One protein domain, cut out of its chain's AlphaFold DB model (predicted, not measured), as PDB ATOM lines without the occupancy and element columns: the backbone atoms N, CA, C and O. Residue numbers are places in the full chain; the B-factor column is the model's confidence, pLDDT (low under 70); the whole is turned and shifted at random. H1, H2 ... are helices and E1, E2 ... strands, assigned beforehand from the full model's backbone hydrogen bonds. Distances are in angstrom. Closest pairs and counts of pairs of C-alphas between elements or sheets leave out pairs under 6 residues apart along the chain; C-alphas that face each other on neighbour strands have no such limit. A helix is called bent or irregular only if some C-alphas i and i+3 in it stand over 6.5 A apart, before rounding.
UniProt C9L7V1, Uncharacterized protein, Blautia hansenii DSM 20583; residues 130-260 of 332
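What this domain is: This is residues 130 to 260 of the 332 residues of an uncharacterized protein of Blautia hansenii DSM 20583 (UniProt C9L7V1). Look for a small core of crossed helices, H1, H2 and H4, with H3 packed on H1, between two strand hairpins: the long, twisted E1 and E2 at one end, with H2 packed on E1, and the short E3 and E4 at the other. The 131 printed residues have four named helices and four named strands in the order H1 H2 E1 E2 H3 E3 E4 H4, class mixed; both two-stranded sheets are antiparallel. The whole is compact, with a radius of gyration of the C-alphas of 14.5 A and spans of 38 by 33 by 27 A.

How they stand to each other: Start at the hub, H1, residues 131 to 141. It touches H2, residues 147 to 153, at a steep tilt of 58 degrees; the closest C-alphas, Ala 139 and Ile 152, are 6.0 A apart. H3, residues 189 to 199, touches H1 at 38 degrees, only just steep, opposite ways; C-alphas 132 and 198 are closest, 4.4 A. H4, residues 239 to 258, touches H1 with residues 250 to 254 alone, about perpendicular at 85 degrees, closest at C-alphas 133 and 253, 6.2 A. H4 also touches H2, with residues 243 to 247 alone, at C-alphas 149 and 247, 6.1 A. In the hairpin of E1, residues 166 to 173, and E2, residues 178 to 186, find N 169 and O 183, 2.8 A. The closest C-alphas of H2 and E1 are 151 and 171, 5.0 A. In the hairpin of E3, residues 203 to 205, and E4, residues 211 to 215, N 204 and O 213 are 2.8 A apart. Every O i to N i+4 pair is within hydrogen-bond range in H1, H3 and H4; in irregular H2, where C-alphas 148 and 151 are 8.4 A apart, 1 of 3 is, beside 3 of 4 O i to N i+3 pairs.

Where its parts are: Find C-alpha 131 at (108.789, 91.356, 94.502), where H1 begins its 15.0 A. E1 runs 22.3 A, E2 24.2 A, H3 15.4 A. H4 runs 28.7 A to C-alpha 258 at (99.161, 86.127, 107.067).

The domain as a whole: The farthest C-alphas, Ser 176 and Ile 208, are 43.4 A apart. The printed part has no cut. The links H2 to E1 and E4 to H4 are long; pLDDT is under 70 at residues 227 to 237 and 259 to 260.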
ATOM      1  N   ASN A 130     105.903  88.386  93.551       88.38
ATOM      2  CA  ASN A 130     105.487  89.412  94.511       88.38
ATOM      3  C   ASN A 130     106.708  90.165  95.060       88.38
ATOM      4  O   ASN A 130     106.919  90.243  96.276       88.38
ATOM      5  N   ALA A 131     107.531  90.704  94.158       94.00
ATOM      6  CA  ALA A 131     108.789  91.356  94.502       94.00
ATOM      7  C   ALA A 131     108.572  92.654  95.294       94.00
ATOM      8  O   ALA A 131     109.267  92.881  96.280       94.00
ATOM      9  N   GLN A 132     107.549  93.453  94.978       93.62
ATOM     10  CA  GLN A 132     107.181  94.634  95.768       93.62
ATOM     11  C   GLN A 132     106.780  94.283  97.204       93.62
ATOM     12  O   GLN A 132     107.110  95.005  98.147       93.62
ATOM     13  N   GLY A 133     106.067  93.170  97.395       92.56
ATOM     14  CA  GLY A 133     105.757  92.679  98.732       92.56
ATOM     15  C   GLY A 133     107.021  92.240  99.470       92.56
ATOM     16  O   GLY A 133     107.213  92.637 100.617       92.56
ATOM     17  N   ALA A 134     107.890  91.478  98.798       95.00
ATOM     18  CA  ALA A 134     109.162  91.023  99.352       95.00
ATOM     19  C   ALA A 134     110.038  92.215  99.768       95.00
ATOM     20  O   ALA A 134     110.571  92.232 100.875       95.00
ATOM     21  N   PHE A 135     110.103  93.256  98.932       97.44
ATOM     22  CA  PHE A 135     110.828  94.487  99.226       97.44
ATOM     23  C   PHE A 135     110.314  95.162 100.493       97.44
ATOM     24  O   PHE A 135     111.113  95.517 101.355       97.44
ATOM     25  N   ALA A 136     108.995  95.283 100.662       96.50
ATOM     26  CA  ALA A 136     108.430  95.873 101.872       96.50
ATOM     27  C   ALA A 136     108.838  95.100 103.143       96.50
ATOM     28  O   ALA A 136     109.110  95.721 104.173       96.50
ATOM     29  N   LEU A 137     108.914  93.761 103.081       95.31
ATOM     30  CA  LEU A 137     109.378  92.947 104.210       95.31
ATOM     31  C   LEU A 137     110.874  93.143 104.479       95.31
ATOM     32  O   LEU A 137     111.256  93.344 105.628       95.31
ATOM     33  N   VAL A 138     111.711  93.125 103.437       97.25
ATOM     34  CA  VAL A 138     113.169  93.328 103.545       97.25
ATOM     35  C   VAL A 138     113.511  94.724 104.043       97.25
ATOM     36  O   VAL A 138     114.395  94.875 104.887       97.25
ATOM     37  N   ALA A 139     112.775  95.741 103.603       97.31
ATOM     38  CA  ALA A 139     112.921  97.097 104.103       97.31
ATOM     39  C   ALA A 139     112.571  97.193 105.591       97.31
ATOM     40  O   ALA A 139     113.370  97.716 106.370       97.31
ATOM     41  N   ALA A 140     111.435  96.622 106.005       95.69
ATOM     42  CA  ALA A 140     111.064  96.571 107.414       95.69
ATOM     43  C   ALA A 140     112.107  95.817 108.249       95.69
ATOM     44  O   ALA A 140     112.576  96.357 109.245       95.69
ATOM     45  N   TRP A 141     112.537  94.626 107.820       95.50
ATOM     46  CA  TRP A 141     113.581  93.834 108.488       95.50
ATOM     47  C   TRP A 141     114.897  94.606 108.637       95.50
ATOM     48  O   TRP A 141     115.557  94.530 109.667       95.50
ATOM     49  N   SER A 142     115.239  95.427 107.642       94.25
ATOM     50  CA  SER A 142     116.416  96.308 107.667       94.25
ATOM     51  C   SER A 142     116.251  97.535 108.580       94.25
ATOM     52  O   SER A 142     117.127  98.397 108.626       94.25
ATOM     53  N   GLY A 143     115.137  97.640 109.309       91.88
ATOM     54  CA  GLY A 143     114.889  98.681 110.303       91.88
ATOM     55  C   GLY A 143     114.072  99.875 109.806       91.88
ATOM     56  O   GLY A 143     113.869 100.808 110.586       91.88
ATOM     57  N   LEU A 144     113.601  99.882 108.553       94.44
ATOM     58  CA  LEU A 144     112.821 101.000 108.008       94.44
ATOM     59  C   LEU A 144     111.387 100.975 108.551       94.44
ATOM     60  O   LEU A 144     110.754  99.924 108.666       94.44
ATOM     61  N   SER A 145     110.855 102.151 108.870       88.44
ATOM     62  CA  SER A 145     109.447 102.334 109.230       88.44
ATOM     63  C   SER A 145     108.983 103.743 108.872       88.44
ATOM     64  O   SER A 145     108.364 103.931 107.829       88.44
ATOM     65  N   GLY A 146     109.305 104.736 109.698       85.81
ATOM     66  CA  GLY A 146     108.804 106.103 109.582       85.81
ATOM     67  C   GLY A 146     107.286 106.221 109.724       85.81
ATOM     68  O   GLY A 146     106.542 105.229 109.783       85.81
ATOM     69  N   TYR A 147     106.792 107.455 109.755       83.38
ATOM     70  CA  TYR A 147     105.364 107.734 109.840       83.38
ATOM     71  C   TYR A 147     104.619 107.079 108.675       83.38
ATOM     72  O   TYR A 147     104.913 107.313 107.503       83.38
ATOM     73  N   GLY A 148     103.643 106.226 108.997       82.81
ATOM     74  CA  GLY A 148     102.832 105.553 107.986       82.81
ATOM     75  C   GLY A 148     103.610 104.610 107.063       82.81
ATOM     76  O   GLY A 148     103.138 104.370 105.959       82.81
ATOM     77  N   LEU A 149     104.748 104.056 107.502       92.81
ATOM     78  CA  LEU A 149     105.648 103.248 106.665       92.81
ATOM     79  C   LEU A 149     106.336 104.057 105.546       92.81
ATOM     80  O   LEU A 149     106.748 103.485 104.536       92.81
ATOM     81  N   SER A 150     106.442 105.382 105.704       95.19
ATOM     82  CA  SER A 150     106.984 106.272 104.671       95.19
ATOM     83  C   SER A 150     108.446 106.000 104.331       95.19
ATOM     84  O   SER A 150     108.794 106.084 103.161       95.19
ATOM     85  N   GLU A 151     109.276 105.563 105.283       96.56
ATOM     86  CA  GLU A 151     110.662 105.178 104.966       96.56
ATOM     87  C   GLU A 151     110.733 103.998 103.996       96.56
ATOM     88  O   GLU A 151     111.703 103.881 103.259       96.56
ATOM     89  N   ILE A 152     109.715 103.130 103.986       97.12
ATOM     90  CA  ILE A 152     109.611 101.989 103.069       97.12
ATOM     91  C   ILE A 152     109.006 102.435 101.734       97.12
ATOM     92  O   ILE A 152     109.496 102.068 100.668       97.12
ATOM     93  N   THR A 153     107.920 103.211 101.768       95.31
ATOM     94  CA  THR A 153     107.162 103.574 100.559       95.31
ATOM     95  C   THR A 153     107.813 104.680  99.728       95.31
ATOM     96  O   THR A 153     107.446 104.840  98.560       95.31
ATOM     97  N   LEU A 154     108.766 105.418 100.309       96.50
ATOM     98  CA  LEU A 154     109.527 106.485  99.658       96.50
ATOM     99  C   LEU A 154     110.903 106.047  99.138       96.50
ATOM    100  O   LEU A 154     111.625 106.883  98.600       96.50
ATOM    101  N   VAL A 155     111.280 104.768  99.253       97.50
ATOM    102  CA  VAL A 155     112.562 104.304  98.698       97.50
ATOM    103  C   VAL A 155     112.557 104.412  97.174       97.50
ATOM    104  O   VAL A 155     111.653 103.900  96.509       97.50
ATOM    105  N   LYS A 156     113.605 105.033  96.627       97.56
ATOM    106  CA  LYS A 156     113.917 105.087  95.192       97.56
ATOM    107  C   LYS A 156     115.231 104.364  94.923       97.56
ATOM    108  O   LYS A 156     116.140 104.426  95.753       97.56
ATOM    109  N   LEU A 157     115.389 103.760  93.743       97.50
ATOM    110  CA  LEU A 157     116.683 103.177  93.351       97.50
ATOM    111  C   LEU A 157     117.796 104.232  93.303       97.50
ATOM    112  O   LEU A 157     118.924 103.957  93.696       97.50
ATOM    113  N   SER A 158     117.468 105.472  92.929       97.62
ATOM    114  CA  SER A 158     118.405 106.604  92.936       97.62
ATOM    115  C   SER A 158     118.880 107.017  94.338       97.62
ATOM    116  O   SER A 158     119.817 107.803  94.469       97.62
ATOM    117  N   ASN A 159     118.255 106.507  95.405       97.06
ATOM    118  CA  ASN A 159     118.704 106.722  96.780       97.06
ATOM    119  C   ASN A 159     119.707 105.663  97.261       97.06
ATOM    120  O   ASN A 159     120.235 105.807  98.369       97.06
ATOM    121  N   ILE A 160     119.964 104.628  96.455       97.62
ATOM    122  CA  ILE A 160     120.880 103.535  96.769       97.62
ATOM    123  C   ILE A 160     122.220 103.795  96.078       97.62
ATOM    124  O   ILE A 160     122.326 103.826  94.855       97.62
ATOM    125  N   ASP A 161     123.268 103.953  96.876       97.31
ATOM    126  CA  ASP A 161     124.645 103.838  96.418       97.31
ATOM    127  C   ASP A 161     125.015 102.352  96.388       97.31
ATOM    128  O   ASP A 161     125.341 101.754  97.418       97.31
ATOM    129  N   PHE A 162     124.928 101.760  95.197       95.62
ATOM    130  CA  PHE A 162     125.194 100.340  94.961       95.62
ATOM    131  C   PHE A 162     126.648  99.950  95.247       95.62
ATOM    132  O   PHE A 162     126.902  98.827  95.670       95.62
ATOM    133  N   SER A 163     127.600 100.874  95.066       94.25
ATOM    134  CA  SER A 163     129.026 100.589  95.276       94.25
ATOM    135  C   SER A 163     129.354 100.502  96.761       94.25
ATOM    136  O   SER A 163     130.050  99.592  97.202       94.25
ATOM    137  N   ASN A 164     128.809 101.431  97.551       95.50
ATOM    138  CA  ASN A 164     129.060 101.498  98.990       95.50
ATOM    139  C   ASN A 164     127.980 100.809  99.839       95.50
ATOM    140  O   ASN A 164     128.065 100.848 101.068       95.50
ATOM    141  N   LYS A 165     126.957 100.221  99.206       96.88
ATOM    142  CA  LYS A 165     125.778  99.611  99.847       96.88
ATOM    143  C   LYS A 165     125.104 100.545 100.857       96.88
ATOM    144  O   LYS A 165     124.760 100.142 101.967       96.88
ATOM    145  N   LYS A 166     124.941 101.819 100.489       97.50
ATOM    146  CA  LYS A 166     124.348 102.854 101.353       97.50
ATOM    147  C   LYS A 166     123.009 103.326 100.804       97.50
ATOM    148  O   LYS A 166     122.913 103.691  99.641       97.50
ATOM    149  N   LEU A 167     121.998 103.387 101.662       98.06
ATOM    150  CA  LEU A 167     120.683 103.940 101.351       98.06
ATOM    151  C   LEU A 167     120.503 105.289 102.047       98.06
ATOM    152  O   LEU A 167     120.624 105.372 103.273       98.06
ATOM    153  N   LYS A 168     120.145 106.322 101.280       98.19
ATOM    154  CA  LYS A 168     119.604 107.576 101.820       98.19
ATOM    155  C   LYS A 168     118.122 107.384 102.138       98.19
ATOM    156  O   LYS A 168     117.334 107.078 101.249       98.19
ATOM    157  N   ILE A 169     117.755 107.558 103.402       97.00
ATOM    158  CA  ILE A 169     116.392 107.367 103.891       97.00
ATOM    159  C   ILE A 169     115.690 108.720 103.967       97.00
ATOM    160  O   ILE A 169     116.236 109.701 104.483       97.00
ATOM    161  N   TYR A 170     114.458 108.732 103.471       96.94
ATOM    162  CA  TYR A 170     113.547 109.858 103.532       96.94
ATOM    163  C   TYR A 170     112.270 109.442 104.259       96.94
ATOM    164  O   TYR A 170     111.821 108.305 104.126       96.94
ATOM    165  N   GLU A 171     111.686 110.360 105.014       94.88
ATOM    166  CA  GLU A 171     110.450 110.152 105.766       94.88
ATOM    167  C   GLU A 171     109.455 111.266 105.439       94.88
ATOM    168  O   GLU A 171     109.843 112.384 105.094       94.88
ATOM    169  N   TYR A 172     108.165 110.960 105.540       93.06
ATOM    170  CA  TYR A 172     107.110 111.963 105.487       93.06
ATOM    171  C   TYR A 172     106.871 112.565 106.877       93.06
ATOM    172  O   TYR A 172     106.484 111.846 107.800       93.06
ATOM    173  N   ASP A 173     107.051 113.879 107.011       89.81
ATOM    174  CA  ASP A 173     106.687 114.625 108.213       89.81
ATOM    175  C   ASP A 173     105.229 115.116 108.114       89.81
ATOM    176  O   ASP A 173     104.940 116.026 107.329       89.81
ATOM    177  N   PRO A 174     104.297 114.564 108.918       85.19
ATOM    178  CA  PRO A 174     102.890 114.948 108.875       85.19
ATOM    179  C   PRO A 174     102.617 116.361 109.409       85.19
ATOM    180  O   PRO A 174     101.511 116.863 109.216       85.19
ATOM    181  N   VAL A 175     103.566 116.990 110.115       86.19
ATOM    182  CA  VAL A 175     103.403 118.352 110.647       86.19
ATOM    183  C   VAL A 175     103.708 119.387 109.572       86.19
ATOM    184  O   VAL A 175     102.943 120.333 109.399       86.19
ATOM    185  N   SER A 176     104.821 119.214 108.857       89.00
ATOM    186  CA  SER A 176     105.222 120.127 107.781       89.00
ATOM    187  C   SER A 176     104.669 119.755 106.404       89.00
ATOM    188  O   SER A 176     104.828 120.546 105.474       89.00
ATOM    189  N   ASP A 177     104.024 118.591 106.286       88.06
ATOM    190  CA  ASP A 177     103.512 117.997 105.047       88.06
ATOM    191  C   ASP A 177     104.589 117.885 103.954       88.06
ATOM    192  O   ASP A 177     104.392 118.233 102.790       88.06
ATOM    193  N   LYS A 178     105.790 117.436 104.347       93.06
ATOM    194  CA  LYS A 178     106.967 117.365 103.469       93.06
ATOM    195  C   LYS A 178     107.700 116.040 103.594       93.06
ATOM    196  O   LYS A 178     107.688 115.392 104.638       93.06
ATOM    197  N   ILE A 179     108.393 115.673 102.519       95.12
ATOM    198  CA  ILE A 179     109.410 114.624 102.548       95.12
ATOM    199  C   ILE A 179     110.709 115.243 103.064       95.12
ATOM    200  O   ILE A 179     111.206 116.214 102.491       95.12
ATOM    201  N   ILE A 180     111.272 114.664 104.118       95.00
ATOM    202  CA  ILE A 180     112.534 115.100 104.716       95.00
ATOM    203  C   ILE A 180     113.571 113.983 104.649       95.00
ATOM    204  O   ILE A 180     113.251 112.805 104.787       95.00
ATOM    205  N   PHE A 181     114.832 114.352 104.431       96.06
ATOM    206  CA  PHE A 181     115.945 113.426 104.617       96.06
ATOM    207  C   PHE A 181     116.120 113.152 106.111       96.06
ATOM    208  O   PHE A 181     116.162 114.096 106.901       96.06
ATOM    209  N   THR A 182     116.259 111.883 106.492       92.56
ATOM    210  CA  THR A 182     116.419 111.505 107.903       92.56
ATOM    211  C   THR A 182     117.823 111.010 108.205       92.56
ATOM    212  O   THR A 182     118.483 111.519 109.111       92.56
ATOM    213  N   ARG A 183     118.305 110.009 107.465       93.62
ATOM    214  CA  ARG A 183     119.604 109.370 107.714       93.62
ATOM    215  C   ARG A 183     120.121 108.626 106.492       93.62
ATOM    216  O   ARG A 183     119.400 108.382 105.533       93.62
ATOM    217  N   THR A 184     121.380 108.202 106.561       95.25
ATOM    218  CA  THR A 184     121.934 107.174 105.669       95.25
ATOM    219  C   THR A 184     122.169 105.898 106.467       95.25
ATOM    220  O   THR A 184     122.608 105.970 107.614       95.25
ATOM    221  N   THR A 185     121.887 104.737 105.879       93.75
ATOM    222  CA  THR A 185     122.178 103.430 106.486       93.75
ATOM    223  C   THR A 185     122.897 102.518 105.506       93.75
ATOM    224  O   THR A 185     122.760 102.680 104.294       93.75
ATOM    225  N   VAL A 186     123.645 101.549 106.027       93.25
ATOM    226  CA  VAL A 186     124.143 100.423 105.227       93.25
ATOM    227  C   VAL A 186     122.991  99.444 104.999       93.25
ATOM    228  O   VAL A 186     122.175  99.237 105.901       93.25
ATOM    229  N   VAL A 187     122.910  98.872 103.801       94.88
ATOM    230  CA  VAL A 187     121.905  97.872 103.415       94.88
ATOM    231  C   VAL A 187     122.572  96.573 102.964       94.88
ATOM    232  O   VAL A 187     123.724  96.567 102.534       94.88
ATOM    233  N   SER A 188     121.856  95.457 103.089       94.75
ATOM    234  CA  SER A 188     122.349  94.142 102.673       94.75
ATOM    235  C   SER A 188     122.248  93.939 101.158       94.75
ATOM    236  O   SER A 188     121.472  94.607 100.473       94.75
ATOM    237  N   ASP A 189     122.973  92.950 100.632       96.19
ATOM    238  CA  ASP A 189     122.845  92.544  99.224       96.19
ATOM    239  C   ASP A 189     121.433  92.052  98.896       96.19
ATOM    240  O   ASP A 189     120.912  92.318  97.814       96.19
ATOM    241  N   LEU A 190     120.776  91.398  99.862       95.94
ATOM    242  CA  LEU A 190     119.379  90.994  99.734       95.94
ATOM    243  C   LEU A 190     118.463  92.210  99.543       95.94
ATOM    244  O   LEU A 190     117.593  92.178  98.678       95.94
ATOM    245  N   PHE A 191     118.672  93.293 100.302       97.62
ATOM    246  CA  PHE A 191     117.902  94.529 100.141       97.62
ATOM    247  C   PHE A 191     118.046  95.094  98.727       97.62
ATOM    248  O   PHE A 191     117.039  95.384  98.086       97.62
ATOM    249  N   ILE A 192     119.281  95.207  98.232       97.88
ATOM    250  CA  ILE A 192     119.570  95.752  96.899       97.88
ATOM    251  C   ILE A 192     118.916  94.886  95.816       97.88
ATOM    252  O   ILE A 192     118.129  95.394  95.019       97.88
ATOM    253  N   LYS A 193     119.158  93.571  95.848       97.62
ATOM    254  CA  LYS A 193     118.596  92.613  94.885       97.62
ATOM    255  C   LYS A 193     117.071  92.685  94.835       97.62
ATOM    256  O   LYS A 193     116.479  92.690  93.759       97.62
ATOM    257  N   VAL A 194     116.416  92.716  95.996       97.75
ATOM    258  CA  VAL A 194     114.951  92.741  96.073       97.75
ATOM    259  C   VAL A 194     114.391  94.104  95.659       97.75
ATOM    260  O   VAL A 194     113.323  94.147  95.055       97.75
ATOM    261  N   ALA A 195     115.110  95.203  95.910       97.88
ATOM    262  CA  ALA A 195     114.732  96.528  95.425       97.88
ATOM    263  C   ALA A 195     114.754  96.604  93.890       97.88
ATOM    264  O   ALA A 195     113.786  97.066  93.291       97.88
ATOM    265  N   GLU A 196     115.811  96.096  93.248       97.62
ATOM    266  CA  GLU A 196     115.883  95.984  91.781       97.62
ATOM    267  C   GLU A 196     114.791  95.053  91.231       97.62
ATOM    268  O   GLU A 196     114.168  95.353  90.213       97.62
ATOM    269  N   LEU A 197     114.551  93.947  91.950       96.94
ATOM    270  CA  LEU A 197     113.387  93.057  91.885       96.94
ATOM    271  C   LEU A 197     112.073  93.808  91.659       96.94
ATOM    272  O   LEU A 197     111.410  93.725  90.625       96.94
ATOM    273  N   ALA A 198     111.711  94.530  92.711       96.00
ATOM    274  CA  ALA A 198     110.456  95.240  92.850       96.00
ATOM    275  C   ALA A 198     110.323  96.402  91.861       96.00
ATOM    276  O   ALA A 198     109.230  96.632  91.348       96.00
ATOM    277  N   ASP A 199     111.416  97.107  91.553       95.38
ATOM    278  CA  ASP A 199     111.386  98.185  90.566       95.38
ATOM    279  C   ASP A 199     111.124  97.663  89.144       95.38
ATOM    280  O   ASP A 199     110.380  98.275  88.380       95.38
ATOM    281  N   LYS A 200     111.645  96.486  88.790       94.69
ATOM    282  CA  LYS A 200     111.380  95.867  87.481       94.69
ATOM    283  C   LYS A 200     110.004  95.194  87.387       94.69
ATOM    284  O   LYS A 200     109.618  94.763  86.303       94.69
ATOM    285  N   GLU A 201     109.255  95.091  88.486       92.88
ATOM    286  CA  GLU A 201     107.927  94.470  88.508       92.88
ATOM    287  C   GLU A 201     106.885  95.405  87.867       92.88
ATOM    288  O   GLU A 201     106.505  96.426  88.443       92.88
ATOM    289  N   ILE A 202     106.412  95.049  86.667       90.31
ATOM    290  CA  ILE A 202     105.437  95.841  85.890       90.31
ATOM    291  C   ILE A 202     104.009  95.314  86.070       90.31
ATOM    292  O   ILE A 202     103.059  96.095  86.113       90.31
ATOM    293  N   GLU A 203     103.838  94.005  86.228       89.25
ATOM    294  CA  GLU A 203     102.527  93.361  86.303       89.25
ATOM    295  C   GLU A 203     102.209  92.890  87.718       89.25
ATOM    296  O   GLU A 203     103.057  92.358  88.429       89.25
ATOM    297  N   TYR A 204     100.949  93.046  88.114       85.94
ATOM    298  CA  TYR A 204     100.425  92.472  89.340       85.94
ATOM    299  C   TYR A 204      99.796  91.114  89.037       85.94
ATOM    300  O   TYR A 204      98.721  91.040  88.432       85.94
ATOM    301  N   ILE A 205     100.469  90.056  89.482       84.69
ATOM    302  CA  ILE A 205     100.109  88.666  89.210       84.69
ATOM    303  C   ILE A 205      99.387  88.062  90.428       84.69
ATOM    304  O   ILE A 205      99.748  88.327  91.576       84.69
ATOM    305  N   ASP A 206      98.316  87.300  90.191       79.31
ATOM    306  CA  ASP A 206      97.599  86.566  91.238       79.31
ATOM    307  C   ASP A 206      98.293  85.247  91.625       79.31
ATOM    308  O   ASP A 206      99.273  84.820  91.018       79.31
ATOM    309  N   ASN A 207      97.766  84.560  92.642       70.81
ATOM    310  CA  ASN A 207      98.351  83.312  93.148       70.81
ATOM    311  C   ASN A 207      98.321  82.150  92.131       70.81
ATOM    312  O   ASN A 207      98.925  81.112  92.388       70.81
ATOM    313  N   ILE A 208      97.603  82.291  91.012       77.88
ATOM    314  CA  ILE A 208      97.468  81.284  89.948       77.88
ATOM    315  C   ILE A 208      98.298  81.709  88.717       77.88
ATOM    316  O   ILE A 208      98.245  81.071  87.669       77.88
ATOM    317  N   GLY A 209      99.091  82.782  88.822       77.75
ATOM    318  CA  GLY A 209      99.959  83.253  87.747       77.75
ATOM    319  C   GLY A 209      99.268  84.156  86.723       77.75
ATOM    320  O   GLY A 209      99.846  84.422  85.673       77.75
ATOM    321  N   ARG A 210      98.051  84.651  86.987       83.19
ATOM    322  CA  ARG A 210      97.335  85.536  86.053       83.19
ATOM    323  C   ARG A 210      97.670  86.996  86.325       83.19
ATOM    324  O   ARG A 210      97.516  87.466  87.452       83.19
ATOM    325  N   ALA A 211      98.033  87.739  85.285       84.44
ATOM    326  CA  ALA A 211      98.139  89.191  85.360       84.44
ATOM    327  C   ALA A 211      96.742  89.799  85.583       84.44
ATOM    328  O   ALA A 211      95.859  89.718  84.731       84.44
ATOM    329  N   ILE A 212      96.531  90.397  86.754       85.19
ATOM    330  CA  ILE A 212      95.260  91.022  87.145       85.19
ATOM    331  C   ILE A 212      95.373  92.546  87.256       85.19
ATOM    332  O   ILE A 212      94.383  93.229  87.524       85.19
ATOM    333  N   GLY A 213      96.554  93.123  87.050       85.00
ATOM    334  CA  GLY A 213      96.740  94.567  86.936       85.00
ATOM    335  C   GLY A 213      98.151  94.939  86.511       85.00
ATOM    336  O   GLY A 213      99.008  94.075  86.377       85.00
ATOM    337  N   ILE A 214      98.380  96.236  86.337       88.56
ATOM    338  CA  ILE A 214      99.676  96.808  85.960       88.56
ATOM    339  C   ILE A 214     100.050  97.833  87.029       88.56
ATOM    340  O   ILE A 214      99.171  98.480  87.611       88.56
ATOM    341  N   TYR A 215     101.332  97.964  87.333       88.94
ATOM    342  CA  TYR A 215     101.824  99.015  88.210       88.94
ATOM    343  C   TYR A 215     102.042 100.319  87.458       88.94
ATOM    344  O   TYR A 215     102.411 100.338  86.287       88.94
ATOM    345  N   GLU A 216     101.824 101.426  88.156       87.62
ATOM    346  CA  GLU A 216     102.183 102.742  87.649       87.62
ATOM    347  C   GLU A 216     103.688 102.832  87.368       87.62
ATOM    348  O   GLU A 216     104.509 102.255  88.088       87.62
ATOM    349  N   ASN A 217     104.054 103.601  86.344       85.50
ATOM    350  CA  ASN A 217     105.442 103.988  86.165       85.50
ATOM    351  C   ASN A 217     105.796 105.023  87.241       85.50
ATOM    352  O   ASN A 217     105.189 106.090  87.302       85.50
ATOM    353  N   SER A 218     106.742 104.695  88.115       88.88
ATOM    354  CA  SER A 218     107.104 105.518  89.264       88.88
ATOM    355  C   SER A 218     108.588 105.389  89.562       88.88
ATOM    356  O   SER A 218     109.149 104.306  89.429       88.88
ATOM    357  N   GLU A 219     109.200 106.478  90.027       92.69
ATOM    358  CA  GLU A 219     110.593 106.499  90.500       92.69
ATOM    359  C   GLU A 219     110.810 105.745  91.827       92.69
ATOM    360  O   GLU A 219     111.944 105.536  92.261       92.69
ATOM    361  N   TYR A 220     109.723 105.369  92.498       95.00
ATOM    362  CA  TYR A 220     109.756 104.660  93.767       95.00
ATOM    363  C   TYR A 220     109.655 103.148  93.564       95.00
ATOM    364  O   TYR A 220     108.903 102.671  92.715       95.00
ATOM    365  N   VAL A 221     110.339 102.395  94.426       95.50
ATOM    366  CA  VAL A 221     110.386 100.925  94.371       95.50
ATOM    367  C   VAL A 221     109.012 100.301  94.654       95.50
ATOM    368  O   VAL A 221     108.613  99.339  94.000       95.50
ATOM    369  N   ILE A 222     108.255 100.849  95.613       94.12
ATOM    370  CA  ILE A 222     106.861 100.452  95.859       94.12
ATOM    371  C   ILE A 222     105.944 101.252  94.938       94.12
ATOM    372  O   ILE A 222     105.827 102.470  95.082       94.12
ATOM    373  N   LYS A 223     105.238 100.555  94.046       91.06
ATOM    374  CA  LYS A 223     104.403 101.161  93.004       91.06
ATOM    375  C   LYS A 223     102.923 100.935  93.291       91.06
ATOM    376  O   LYS A 223     102.508  99.930  93.878       91.06
ATOM    377  N   THR A 224     102.090 101.885  92.888       86.88
ATOM    378  CA  THR A 224     100.634 101.748  92.997       86.88
ATOM    379  C   THR A 224     100.105 100.900  91.845       86.88
ATOM    380  O   THR A 224     100.511 101.063  90.698       86.88
ATOM    381  N   ARG A 225      99.178  99.982  92.130       84.69
ATOM    382  CA  ARG A 225      98.469  99.235  91.083       84.69
ATOM    383  C   ARG A 225      97.463 100.151  90.390       84.69
ATOM    384  O   ARG A 225      96.569 100.689  91.046       84.69
ATOM    385  N   ILE A 226      97.555 100.248  89.070       79.69
ATOM    386  CA  ILE A 226      96.543 100.878  88.227       79.69
ATOM    387  C   ILE A 226      95.413  99.867  88.007       79.69
ATOM    388  O   ILE A 226      95.631  98.690  87.712       79.69
ATOM    389  N   THR A 227      94.176 100.325  88.178       67.75
ATOM    390  CA  THR A 227      92.973  99.578  87.787       67.75
ATOM    391  C   THR A 227      92.201 100.410  86.777       67.75
ATOM    392  O   THR A 227      92.304 101.634  86.788       67.75
ATOM    393  N   SER A 228      91.393  99.774  85.929       55.34
ATOM    394  CA  SER A 228      90.614 100.432  84.867       55.34
ATOM    395  C   SER A 228      89.659 101.539  85.349       55.34
ATOM    396  O   SER A 228      89.175 102.316  84.535       55.34
ATOM    397  N   ARG A 229      89.408 101.657  86.663       53.69
ATOM    398  CA  ARG A 229      88.615 102.739  87.276       53.69
ATOM    399  C   ARG A 229      89.434 103.969  87.705       53.69
ATOM    400  O   ARG A 229      88.833 104.984  88.026       53.69
ATOM    401  N   ASN A 230      90.767 103.894  87.695       53.25
ATOM    402  CA  ASN A 230      91.689 104.939  88.162       53.25
ATOM    403  C   ASN A 230      92.697 105.317  87.059       53.25
ATOM    404  O   ASN A 230      93.905 105.225  87.260       53.25
ATOM    405  N   LEU A 231      92.203 105.694  85.877       51.41
ATOM    406  CA  LEU A 231      93.043 106.146  84.755       51.41
ATOM    407  C   LEU A 231      93.641 107.546  84.970       51.41
ATOM    408  O   LEU A 231      94.572 107.920  84.264       51.41
ATOM    409  N   ASP A 232      93.161 108.289  85.968       45.25
ATOM    410  CA  ASP A 232      93.708 109.593  86.332       45.25
ATOM    411  C   ASP A 232      94.793 109.422  87.412       45.25
ATOM    412  O   ASP A 232      94.561 109.552  88.615       45.25
ATOM    413  N   THR A 233      95.982 109.013  86.969       50.75
ATOM    414  CA  THR A 233      97.200 108.872  87.789       50.75
ATOM    415  C   THR A 233      98.025 110.157  87.770       50.75
ATOM    416  O   THR A 233      99.253 110.119  87.740       50.75
ATOM    417  N   SER A 234      97.369 111.322  87.809       50.19
ATOM    418  CA  SER A 234      98.093 112.511  88.253       50.19
ATOM    419  C   SER A 234      98.622 112.228  89.660       50.19
ATOM    420  O   SER A 234      97.889 111.722  90.521       50.19
ATOM    421  N   GLU A 235      99.922 112.470  89.871       54.16
ATOM    422  CA  GLU A 235     100.534 112.447  91.198       54.16
ATOM    423  C   GLU A 235      99.559 113.092  92.170       54.16
ATOM    424  O   GLU A 235      99.080 114.210  91.947       54.16
ATOM    425  N   THR A 236      99.184 112.356  93.215       57.28
ATOM    426  CA  THR A 236      98.269 112.909  94.205       57.28
ATOM    427  C   THR A 236      99.005 114.105  94.801       57.28
ATOM    428  O   THR A 236      99.964 113.903  95.537       57.28
ATOM    429  N   LYS A 237      98.617 115.342  94.436       65.06
ATOM    430  CA  LYS A 237      99.268 116.572  94.940       65.06
ATOM    431  C   LYS A 237      99.314 116.590  96.470       65.06
ATOM    432  O   LYS A 237     100.180 117.217  97.062       65.06
ATOM    433  N   ASP A 238      98.367 115.884  97.079       84.69
ATOM    434  CA  ASP A 238      98.339 115.560  98.493       84.69
ATOM    435  C   ASP A 238      99.294 114.389  98.805       84.69
ATOM    436  O   ASP A 238      98.998 113.208  98.567       84.69
ATOM    437  N   LEU A 239     100.450 114.751  99.364       85.88
ATOM    438  CA  LEU A 239     101.509 113.835  99.774       85.88
ATOM    439  C   LEU A 239     101.037 112.848 100.851       85.88
ATOM    440  O   LEU A 239     101.421 111.676 100.842       85.88
ATOM    441  N   ARG A 240     100.156 113.279 101.757       86.75
ATOM    442  CA  ARG A 240      99.600 112.414 102.796       86.75
ATOM    443  C   ARG A 240      98.778 111.287 102.191       86.75
ATOM    444  O   ARG A 240      98.977 110.122 102.542       86.75
ATOM    445  N   LEU A 241      97.872 111.618 101.271       85.50
ATOM    446  CA  LEU A 241      97.058 110.625 100.570       85.50
ATOM    447  C   LEU A 241      97.929 109.660  99.767       85.50
ATOM    448  O   LEU A 241      97.655 108.457  99.753       85.50
ATOM    449  N   PHE A 242      98.993 110.160  99.140       86.19
ATOM    450  CA  PHE A 242      99.973 109.332  98.444       86.19
ATOM    451  C   PHE A 242     100.625 108.294  99.379       86.19
ATOM    452  O   PHE A 242     100.586 107.091  99.092       86.19
ATOM    453  N   ILE A 243     101.141 108.724 100.538       88.25
ATOM    454  CA  ILE A 243     101.728 107.824 101.547       88.25
ATOM    455  C   ILE A 243     100.692 106.820 102.062       88.25
ATOM    456  O   ILE A 243     100.971 105.620 102.133       88.25
ATOM    457  N   GLU A 244      99.481 107.273 102.391       86.19
ATOM    458  CA  GLU A 244      98.426 106.415 102.935       86.19
ATOM    459  C   GLU A 244      97.976 105.331 101.945       86.19
ATOM    460  O   GLU A 244      97.778 104.181 102.357       86.19
ATOM    461  N   ARG A 245      97.866 105.654 100.647       85.75
ATOM    462  CA  ARG A 245      97.543 104.680  99.587       85.75
ATOM    463  C   ARG A 245      98.610 103.598  99.485       85.75
ATOM    464  O   ARG A 245      98.282 102.411  99.498       85.75
ATOM    465  N   ARG A 246      99.888 103.980  99.440       88.75
ATOM    466  CA  ARG A 246     100.993 103.013  99.357       88.75
ATOM    467  C   ARG A 246     101.115 102.164 100.609       88.75
ATOM    468  O   ARG A 246     101.264 100.948 100.502       88.75
ATOM    469  N   ARG A 247     100.959 102.777 101.785       88.81
ATOM    470  CA  ARG A 247     100.882 102.065 103.065       88.81
ATOM    471  C   ARG A 247      99.789 101.004 103.036       88.81
ATOM    472  O   ARG A 247     100.039  99.864 103.414       88.81
ATOM    473  N   LYS A 248      98.586 101.366 102.576       87.56
ATOM    474  CA  LYS A 248      97.471 100.423 102.457       87.56
ATOM    475  C   LYS A 248      97.824  99.272 101.511       87.56
ATOM    476  O   LYS A 248      97.649  98.121 101.886       87.56
ATOM    477  N   ASN A 249      98.418  99.563 100.352       85.75
ATOM    478  CA  ASN A 249      98.819  98.534  99.389       85.75
ATOM    479  C   ASN A 249      99.787  97.501  99.989       85.75
ATOM    480  O   ASN A 249      99.594  96.299  99.804       85.75
ATOM    481  N   ILE A 250     100.820  97.939 100.717       89.06
ATOM    482  CA  ILE A 250     101.772  97.007 101.346       89.06
ATOM    483  C   ILE A 250     101.151  96.271 102.544       89.06
ATOM    484  O   ILE A 250     101.445  95.095 102.757       89.06
ATOM    485  N   GLN A 251     100.242  96.911 103.289       87.31
ATOM    486  CA  GLN A 251      99.483  96.257 104.359       87.31
ATOM    487  C   GLN A 251      98.561  95.164 103.815       87.31
ATOM    488  O   GLN A 251      98.537  94.069 104.370       87.31
ATOM    489  N   ASP A 252      97.868  95.411 102.705       85.00
ATOM    490  CA  ASP A 252      96.992  94.430 102.060       85.00
ATOM    491  C   ASP A 252      97.790  93.211 101.561       85.00
ATOM    492  O   ASP A 252      97.344  92.068 101.690       85.00
ATOM    493  N   ARG A 253      99.017  93.417 101.052       84.19
ATOM    494  CA  ARG A 253      99.936  92.312 100.709       84.19
ATOM    495  C   ARG A 253     100.319  91.485 101.929       84.19
ATOM    496  O   ARG A 253     100.264  90.259 101.861       84.19
ATOM    497  N   LEU A 254     100.667  92.141 103.036       84.50
ATOM    498  CA  LEU A 254     101.008  91.454 104.277       84.50
ATOM    499  C   LEU A 254      99.814  90.683 104.852       84.50
ATOM    500  O   LEU A 254      99.971  89.553 105.300       84.50
ATOM    501  N   MET A 255      98.609  91.250 104.786       81.88
ATOM    502  CA  MET A 255      97.379  90.572 105.200       81.88
ATOM    503  C   MET A 255      97.126  89.286 104.410       81.88
ATOM    504  O   MET A 255      96.737  88.283 104.999       81.88
ATOM    505  N   ARG A 256      97.383  89.287 103.098       78.69
ATOM    506  CA  ARG A 256      97.266  88.072 102.278       78.69
ATOM    507  C   ARG A 256      98.297  87.011 102.650       78.69
ATOM    508  O   ARG A 256      97.944  85.841 102.683       78.69
ATOM    509  N   LEU A 257      99.527  87.413 102.976       76.38
ATOM    510  CA  LEU A 257     100.550  86.486 103.476       76.38
ATOM    511  C   LEU A 257     100.146  85.847 104.803       76.38
ATOM    512  O   LEU A 257     100.282  84.642 104.946       76.38
ATOM    513  N   ARG A 258      99.613  86.631 105.752       74.62
ATOM    514  CA  ARG A 258      99.161  86.127 107.067       74.62
ATOM    515  C   ARG A 258      98.112  85.021 106.965       74.62
ATOM    516  O   ARG A 258      98.031  84.184 107.857       74.62
ATOM    517  N   ASN A 259      97.294  85.087 105.920       68.81
ATOM    518  CA  ASN A 259      96.171  84.188 105.680       68.81
ATOM    519  C   ASN A 259      96.496  83.122 104.622       68.81
ATOM    520  O   ASN A 259      95.587  82.462 104.132       68.81
ATOM    521  N   SER A 260      97.760  83.002 104.213       69.31
ATOM    522  CA  SER A 260      98.199  81.965 103.288       69.31
ATOM    523  C   SER A 260      98.325  80.641 104.037       69.31
ATOM    524  O   SER A 260      98.967  80.595 105.085       69.31
TER     525      SER A 260